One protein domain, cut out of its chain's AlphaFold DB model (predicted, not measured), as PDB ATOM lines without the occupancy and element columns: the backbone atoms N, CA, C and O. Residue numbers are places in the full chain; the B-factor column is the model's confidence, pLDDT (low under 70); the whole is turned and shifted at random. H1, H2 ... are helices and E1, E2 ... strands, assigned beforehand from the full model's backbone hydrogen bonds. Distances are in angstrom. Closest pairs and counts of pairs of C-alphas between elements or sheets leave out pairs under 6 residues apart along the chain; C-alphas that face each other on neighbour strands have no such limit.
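Overview. This is residues 37 to 96 of the 98 residues of an uncharacterized protein of Histidinibacterium sp. 176SS1-4 (UniProt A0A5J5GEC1). With little regular structure, this is a small, strongly twisted, curled sheet of four short strands, with a very short helix, H1, beyond one end of E2 and E3. The 60 printed residues, 19 in named elements, hold E1, E2, E3, H1 and E4; the antiparallel sheet runs E1 E2 E3 E4. The class is mixed; the whole is compact, radius of gyration of the C-alphas 10.9 A, spans 31 by 22 by 16 A.

Along the chain. Residues 37 to 49 hold no named element. E1 is 50 to 52, from C-alpha 50 at (50.474, 90.340, 20.851); E2 is 59 to 63, 13.3 A; E3 is 71 to 74, 10.0 A; H1 is 78 to 81; E4 is 93 to 95, to C-alpha 95 at (60.162, 91.584, 11.732).

Arrangement. E1, E2 and E3 form a meander, each strand the antiparallel neighbour of the one before, with N 51 and O 60 at 2.9 A and N 61 and O 73 at 2.8 A. E4 is antiparallel to E3, N 72 and O 94 at 2.9 A. H1, too short for an O i to N i+4 pair, is only just not on the sheet, with 4 pairs of C-alphas within 10 A.

Size, cuts and confidence. The printed part has no cut. H1 to E4 is a long link. No printed residue is under pLDDT 70.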
ATOM      1  N   VAL A  37      60.968  94.137   7.266       84.38
ATOM      2  CA  VAL A  37      61.578  94.785   8.431       84.38
ATOM      3  C   VAL A  37      60.787  96.062   8.665       84.38
ATOM      4  O   VAL A  37      60.847  96.979   7.849       84.38
ATOM      5  N   SER A  38      60.027  96.100   9.755       83.94
ATOM      6  CA  SER A  38      59.237  97.272  10.107       83.94
ATOM      7  C   SER A  38      59.960  98.045  11.207       83.94
ATOM      8  O   SER A  38      60.288  97.454  12.239       83.94
ATOM      9  N   PRO A  39      60.186  99.362  11.046       82.00
ATOM     10  CA  PRO A  39      60.738 100.191  12.116       82.00
ATOM     11  C   PRO A  39      59.807 100.260  13.338       82.00
ATOM     12  O   PRO A  39      60.248 100.647  14.416       82.00
ATOM     13  N   HIS A  40      58.536  99.869  13.188       84.62
ATOM     14  CA  HIS A  40      57.547  99.820  14.269       84.62
ATOM     15  C   HIS A  40      57.325  98.404  14.818       84.62
ATOM     16  O   HIS A  40      56.470  98.205  15.687       84.62
ATOM     17  N   ALA A  41      58.056  97.401  14.317       89.31
ATOM     18  CA  ALA A  41      58.016  96.076  14.914       89.31
ATOM     19  C   ALA A  41      58.599  96.126  16.340       89.31
ATOM     20  O   ALA A  41      59.571  96.845  16.587       89.31
ATOM     21  N   PRO A  42      58.056  95.335  17.281       91.12
ATOM     22  CA  PRO A  42      58.622  95.228  18.618       91.12
ATOM     23  C   PRO A  42      60.089  94.792  18.573       91.12
ATOM     24  O   PRO A  42      60.458  94.017  17.684       91.12
ATOM     25  N   PRO A  43      60.911  95.191  19.561       90.12
ATOM     26  CA  PRO A  43      62.291  94.729  19.664       90.12
ATOM     27  C   PRO A  43      62.385  93.199  19.641       90.12
ATOM     28  O   PRO A  43      61.505  92.512  20.163       90.12
ATOM     29  N   ALA A  44      63.485  92.649  19.117       89.31
ATOM     30  CA  ALA A  44      63.690  91.196  19.060       89.31
ATOM     31  C   ALA A  44      63.641  90.516  20.446       89.31
ATOM     32  O   ALA A  44      63.235  89.359  20.553       89.31
ATOM     33  N   ALA A  45      63.991  91.250  21.507       89.75
ATOM     34  CA  ALA A  45      63.906  90.802  22.897       89.75
ATOM     35  C   ALA A  45      62.478  90.827  23.486       89.75
ATOM     36  O   ALA A  45      62.277  90.388  24.616       89.75
ATOM     37  N   SER A  46      61.480  91.339  22.753       91.19
ATOM     38  CA  SER A  46      60.095  91.390  23.224       91.19
ATOM     39  C   SER A  46      59.543  89.986  23.460       91.19
ATOM     40  O   SER A  46      59.630  89.112  22.591       91.19
ATOM     41  N   THR A  47      58.939  89.793  24.633       92.81
ATOM     42  CA  THR A  47      58.276  88.553  25.066       92.81
ATOM     43  C   THR A  47      56.751  88.614  24.936       92.81
ATOM     44  O   THR A  47      56.071  87.626  25.221       92.81
ATOM     45  N   ALA A  48      56.199  89.751  24.493       94.88
ATOM     46  CA  ALA A  48      54.761  89.931  24.327       94.88
ATOM     47  C   ALA A  48      54.189  88.934  23.307       94.88
ATOM     48  O   ALA A  48      54.806  88.664  22.284       94.88
ATOM     49  N   GLN A  49      52.998  88.392  23.563       95.62
ATOM     50  CA  GLN A  49      52.336  87.487  22.612       95.62
ATOM     51  C   GLN A  49      51.627  88.246  21.487       95.62
ATOM     52  O   GLN A  49      51.511  87.738  20.375       95.62
ATOM     53  N   PHE A  50      51.198  89.477  21.772       96.38
ATOM     54  CA  PHE A  50      50.474  90.340  20.851       96.38
ATOM     55  C   PHE A  50      51.104  91.729  20.809       96.38
ATOM     56  O   PHE A  50      51.654  92.201  21.806       96.38
ATOM     57  N   TRP A  51      51.001  92.385  19.659       95.25
ATOM     58  CA  TRP A  51      51.451  93.755  19.453       95.25
ATOM     59  C   TRP A  51      50.473  94.500  18.563       95.25
ATOM     60  O   TRP A  51      50.072  93.971  17.532       95.25
ATOM     61  N   THR A  52      50.135  95.733  18.924       95.44
ATOM     62  CA  THR A  52      49.406  96.645  18.042       95.44
ATOM     63  C   THR A  52      50.353  97.758  17.649       95.44
ATOM     64  O   THR A  52      50.814  98.502  18.512       95.44
ATOM     65  N   ASP A  53      50.649  97.861  16.357       92.81
ATOM     66  CA  ASP A  53      51.479  98.942  15.833       92.81
ATOM     67  C   ASP A  53      50.759 100.281  16.082       92.81
ATOM     68  O   ASP A  53      49.647 100.467  15.584       92.81
ATOM     69  N   PRO A  54      51.351 101.216  16.846       91.38
ATOM     70  CA  PRO A  54      50.697 102.473  17.195       91.38
ATOM     71  C   PRO A  54      50.519 103.416  15.998       91.38
ATOM     72  O   PRO A  54      49.659 104.292  16.039       91.38
ATOM     73  N   THR A  55      51.307 103.262  14.934       90.50
ATOM     74  CA  THR A  55      51.223 104.109  13.739       90.50
ATOM     75  C   THR A  55      50.170 103.595  12.774       90.50
ATOM     76  O   THR A  55      49.391 104.374  12.224       90.50
ATOM     77  N   THR A  56      50.143 102.282  12.542       90.69
ATOM     78  CA  THR A  56      49.201 101.698  11.581       90.69
ATOM     79  C   THR A  56      47.914 101.228  12.237       90.69
ATOM     80  O   THR A  56      46.920 101.083  11.531       90.69
ATOM     81  N   GLY A  57      47.900 100.964  13.540       93.44
ATOM     82  CA  GLY A  57      46.780 100.349  14.242       93.44
ATOM     83  C   GLY A  57      46.548  98.887  13.859       93.44
ATOM     84  O   GLY A  57      45.450  98.399  14.076       93.44
ATOM     85  N   CYS A  58      47.510  98.192  13.245       94.25
ATOM     86  CA  CYS A  58      47.405  96.763  12.921       94.25
ATOM     87  C   CYS A  58      47.861  95.906  14.114       94.25
ATOM     88  O   CYS A  58      48.920  96.178  14.684       94.25
ATOM     89  N   SER A  59      47.103  94.863  14.468       96.75
ATOM     90  CA  SER A  59      47.489  93.904  15.511       96.75
ATOM     91  C   SER A  59      48.161  92.653  14.944       96.75
ATOM     92  O   SER A  59      47.729  92.095  13.936       96.75
ATOM     93  N   TYR A  60      49.193  92.178  15.638       96.44
ATOM     94  CA  TYR A  60      50.031  91.048  15.255       96.44
ATOM     95  C   TYR A  60      50.224  90.073  16.417       96.44
ATOM     96  O   TYR A  60      50.321  90.485  17.573       96.44
ATOM     97  N   ALA A  61      50.342  88.786  16.100       96.19
ATOM     98  CA  ALA A  61      50.714  87.726  17.028       96.19
ATOM     99  C   ALA A  61      52.181  87.328  16.834       96.19
ATOM    100  O   ALA A  61      52.675  87.244  15.705       96.19
ATOM    101  N   ARG A  62      52.880  87.063  17.934       95.88
ATOM    102  CA  ARG A  62      54.286  86.663  17.917       95.88
ATOM    103  C   ARG A  62      54.437  85.196  17.528       95.88
ATOM    104  O   ARG A  62      53.792  84.329  18.108       95.88
ATOM    105  N   ALA A  63      55.373  84.909  16.632       94.69
ATOM    106  CA  ALA A  63      55.874  83.565  16.378       94.69
ATOM    107  C   ALA A  63      57.398  83.541  16.536       94.69
ATOM    108  O   ALA A  63      58.117  84.406  16.034       94.69
ATOM    109  N   GLN A  64      57.905  82.548  17.261       93.25
ATOM    110  CA  GLN A  64      59.338  82.319  17.413       93.25
ATOM    111  C   GLN A  64      59.592  80.832  17.644       93.25
ATOM    112  O   GLN A  64      58.863  80.184  18.392       93.25
ATOM    113  N   VAL A  65      60.651  80.310  17.031       90.69
ATOM    114  CA  VAL A  65      61.147  78.952  17.262       90.69
ATOM    115  C   VAL A  65      62.575  79.052  17.783       90.69
ATOM    116  O   VAL A  65      63.404  79.699  17.149       90.69
ATOM    117  N   GLY A  66      62.868  78.419  18.921       89.31
ATOM    118  CA  GLY A  66      64.217  78.366  19.500       89.31
ATOM    119  C   GLY A  66      64.948  79.717  19.490       89.31
ATOM    120  O   GLY A  66      64.406  80.729  19.923       89.31
ATOM    121  N   ASN A  67      66.166  79.722  18.937       88.88
ATOM    122  CA  ASN A  67      67.043  80.897  18.869       88.88
ATOM    123  C   ASN A  67      66.854  81.747  17.596       88.88
ATOM    124  O   ASN A  67      67.672  82.623  17.316       88.88
ATOM    125  N   TYR A  68      65.813  81.502  16.794       88.56
ATOM    126  CA  TYR A  68      65.523  82.349  15.635       88.56
ATOM    127  C   TYR A  68      64.923  83.689  16.080       88.56
ATOM    128  O   TYR A  68      64.234  83.774  17.099       88.56
ATOM    129  N   ALA A  69      65.168  84.744  15.298       88.38
ATOM    130  CA  ALA A  69      64.552  86.050  15.525       88.38
ATOM    131  C   ALA A  69      63.020  85.959  15.377       88.38
ATOM    132  O   ALA A  69      62.553  85.301  14.437       88.38
ATOM    133  N   PRO A  70      62.243  86.624  16.253       93.19
ATOM    134  CA  PRO A  70      60.790  86.552  16.210       93.19
ATOM    135  C   PRO A  70      60.224  87.183  14.935       93.19
ATOM    136  O   PRO A  70      60.777  88.134  14.372       93.19
ATOM    137  N   THR A  71      59.089  86.654  14.504       94.19
ATOM    138  CA  THR A  71      58.226  87.224  13.469       94.19
ATOM    139  C   THR A  71      56.885  87.596  14.088       94.19
ATOM    140  O   THR A  71      56.458  87.019  15.088       94.19
ATOM    141  N   TRP A  72      56.212  88.571  13.493       95.12
ATOM    142  CA  TRP A  72      54.918  89.064  13.948       95.12
ATOM    143  C   TRP A  72      53.913  88.911  12.812       95.12
ATOM    144  O   TRP A  72      54.108  89.478  11.742       95.12
ATOM    145  N   HIS A  73      52.873  88.113  13.029       95.12
ATOM    146  CA  HIS A  73      51.900  87.715  12.013       95.12
ATOM    147  C   HIS A  73      50.591  88.468  12.205       95.12
ATOM    148  O   HIS A  73      50.073  88.514  13.320       95.12
ATOM    149  N   LEU A  74      50.063  89.048  11.129       95.88
ATOM    150  CA  LEU A  74      48.838  89.838  11.161       95.88
ATOM    151  C   LEU A  74      47.664  89.026  11.718       95.88
ATOM    152  O   LEU A  74      47.420  87.889  11.309       95.88
ATOM    153  N   ILE A  75      46.906  89.636  12.625       96.06
ATOM    154  CA  ILE A  75      45.687  89.048  13.172       96.06
ATOM    155  C   ILE A  75      44.499  89.504  12.331       96.06
ATOM    156  O   ILE A  75      44.156  90.686  12.265       96.06
ATOM    157  N   HIS A  76      43.822  88.543  11.716       94.31
ATOM    158  CA  HIS A  76      42.524  88.775  11.098       94.31
ATOM    159  C   HIS A  76      41.419  88.678  12.156       94.31
ATOM    160  O   HIS A  76      41.440  87.777  12.991       94.31
ATOM    161  N   ASN A  77      40.436  89.583  12.099       93.88
ATOM    162  CA  ASN A  77      39.298  89.628  13.029       93.88
ATOM    163  C   ASN A  77      39.701  89.774  14.515       93.88
ATOM    164  O   ASN A  77      39.080  89.169  15.394       93.88
ATOM    165  N   GLY A  78      40.755  90.552  14.797       94.31
ATOM    166  CA  GLY A  78      41.268  90.794  16.147       94.31
ATOM    167  C   GLY A  78      40.242  91.394  17.112       94.31
ATOM    168  O   GLY A  78      40.329  91.146  18.315       94.31
ATOM    169  N   GLU A  79      39.216  92.083  16.612       95.50
ATOM    170  CA  GLU A  79      38.151  92.673  17.440       95.50
ATOM    171  C   GLU A  79      37.428  91.634  18.306       95.50
ATOM    172  O   GLU A  79      37.002  91.933  19.421       95.50
ATOM    173  N   ARG A  80      37.381  90.376  17.849       95.50
ATOM    174  CA  ARG A  80      36.780  89.252  18.581       95.50
ATOM    175  C   ARG A  80      37.517  88.907  19.876       95.50
ATOM    176  O   ARG A  80      36.967  88.186  20.703       95.50
ATOM    177  N   ILE A  81      38.747  89.394  20.034       93.06
ATOM    178  CA  ILE A  81      39.596  89.217  21.217       93.06
ATOM    179  C   ILE A  81      40.098  90.560  21.776       93.06
ATOM    180  O   ILE A  81      41.080  90.590  22.512       93.06
ATOM    181  N   GLY A  82      39.440  91.677  21.434       94.62
ATOM    182  CA  GLY A  82      39.804  93.012  21.927       94.62
ATOM    183  C   GLY A  82      41.039  93.636  21.264       94.62
ATOM    184  O   GLY A  82      41.624  94.565  21.816       94.62
ATOM    185  N   LEU A  83      41.443  93.131  20.097       95.88
ATOM    186  CA  LEU A  83      42.518  93.674  19.262       95.88
ATOM    187  C   LEU A  83      41.945  94.384  18.028       95.88
ATOM    188  O   LEU A  83      40.736  94.397  17.811       95.88
ATOM    189  N   THR A  84      42.793  94.987  17.201       94.94
ATOM    190  CA  THR A  84      42.330  95.595  15.950       94.94
ATOM    191  C   THR A  84      42.273  94.565  14.824       94.94
ATOM    192  O   THR A  84      43.016  93.580  14.798       94.94
ATOM    193  N   ASN A  85      41.378  94.783  13.862       91.62
ATOM    194  CA  ASN A  85      41.296  93.937  12.679       91.62
ATOM    195  C   ASN A  85      42.412  94.247  11.683       91.62
ATOM    196  O   ASN A  85      42.661  95.405  11.338       91.62
ATOM    197  N   GLY A  86      43.015  93.192  11.136       92.00
ATOM    198  CA  GLY A  86      43.831  93.302   9.936       92.00
ATOM    199  C   GLY A  86      43.035  93.864   8.755       92.00
ATOM    200  O   GLY A  86      41.880  93.502   8.526       92.00
ATOM    201  N   ARG A  87      43.683  94.741   7.988       93.38
ATOM    202  CA  ARG A  87      43.155  95.374   6.771       93.38
ATOM    203  C   ARG A  87      44.151  95.218   5.629       93.38
ATOM    204  O   ARG A  87      45.306  94.883   5.863       93.38
ATOM    205  N   ILE A  88      43.727  95.513   4.402       89.69
ATOM    206  CA  ILE A  88      44.565  95.328   3.203       89.69
ATOM    207  C   ILE A  88      45.865  96.146   3.221       89.69
ATOM    208  O   ILE A  88      46.842  95.758   2.596       89.69
ATOM    209  N   SER A  89      45.895  97.262   3.953       89.44
ATOM    210  CA  SER A  89      47.106  98.071   4.113       89.44
ATOM    211  C   SER A  89      48.010  97.601   5.259       89.44
ATOM    212  O   SER A  89      49.018  98.251   5.514       89.44
ATOM    213  N   CYS A  90      47.628  96.566   6.013       91.31
ATOM    214  CA  CYS A  90      48.505  95.957   7.007       91.31
ATOM    215  C   CYS A  90      49.444  94.976   6.313       91.31
ATOM    216  O   CYS A  90      49.018  94.177   5.478       91.31
ATOM    217  N   GLU A  91      50.713  94.994   6.701       91.50
ATOM    218  CA  GLU A  91      51.663  93.980   6.265       91.50
ATOM    219  C   GLU A  91      51.288  92.630   6.893       91.50
ATOM    220  O   GLU A  91      50.869  92.564   8.044       91.50
ATOM    221  N   GLY A  92      51.389  91.536   6.136       91.38
ATOM    222  CA  GLY A  92      50.989  90.215   6.636       91.38
ATOM    223  C   GLY A  92      51.946  89.661   7.693       91.38
ATOM    224  O   GLY A  92      51.525  88.988   8.635       91.38
ATOM    225  N   VAL A  93      53.241  89.948   7.542       93.06
ATOM    226  CA  VAL A  93      54.301  89.529   8.462       93.06
ATOM    227  C   VAL A  93      55.312  90.657   8.598       93.06
ATOM    228  O   VAL A  93      55.835  91.112   7.584       93.06
ATOM    229  N   ILE A  94      55.641  91.041   9.832       93.12
ATOM    230  CA  ILE A  94      56.690  92.027  10.131       93.12
ATOM    231  C   ILE A  94      57.788  91.426  11.012       93.12
ATOM    232  O   ILE A  94      57.573  90.454  11.747       93.12
ATOM    233  N   ARG A  95      58.993  91.998  10.940       92.69
ATOM    234  CA  ARG A  95      60.162  91.584  11.732       92.69
ATOM    235  C   ARG A  95      60.838  92.795  12.379       92.69
ATOM    236  O   ARG A  95      60.824  93.868  11.772       92.69
ATOM    237  N   PRO A  96      61.452  92.626  13.565       88.81
ATOM    238  CA  PRO A  96      62.295  93.660  14.157       88.81
ATOM    239  C   PRO A  96      63.459  94.012  13.227       88.81
ATOM    240  O   PRO A  96      63.967  93.146  12.504       88.81
TER     241      PRO A  96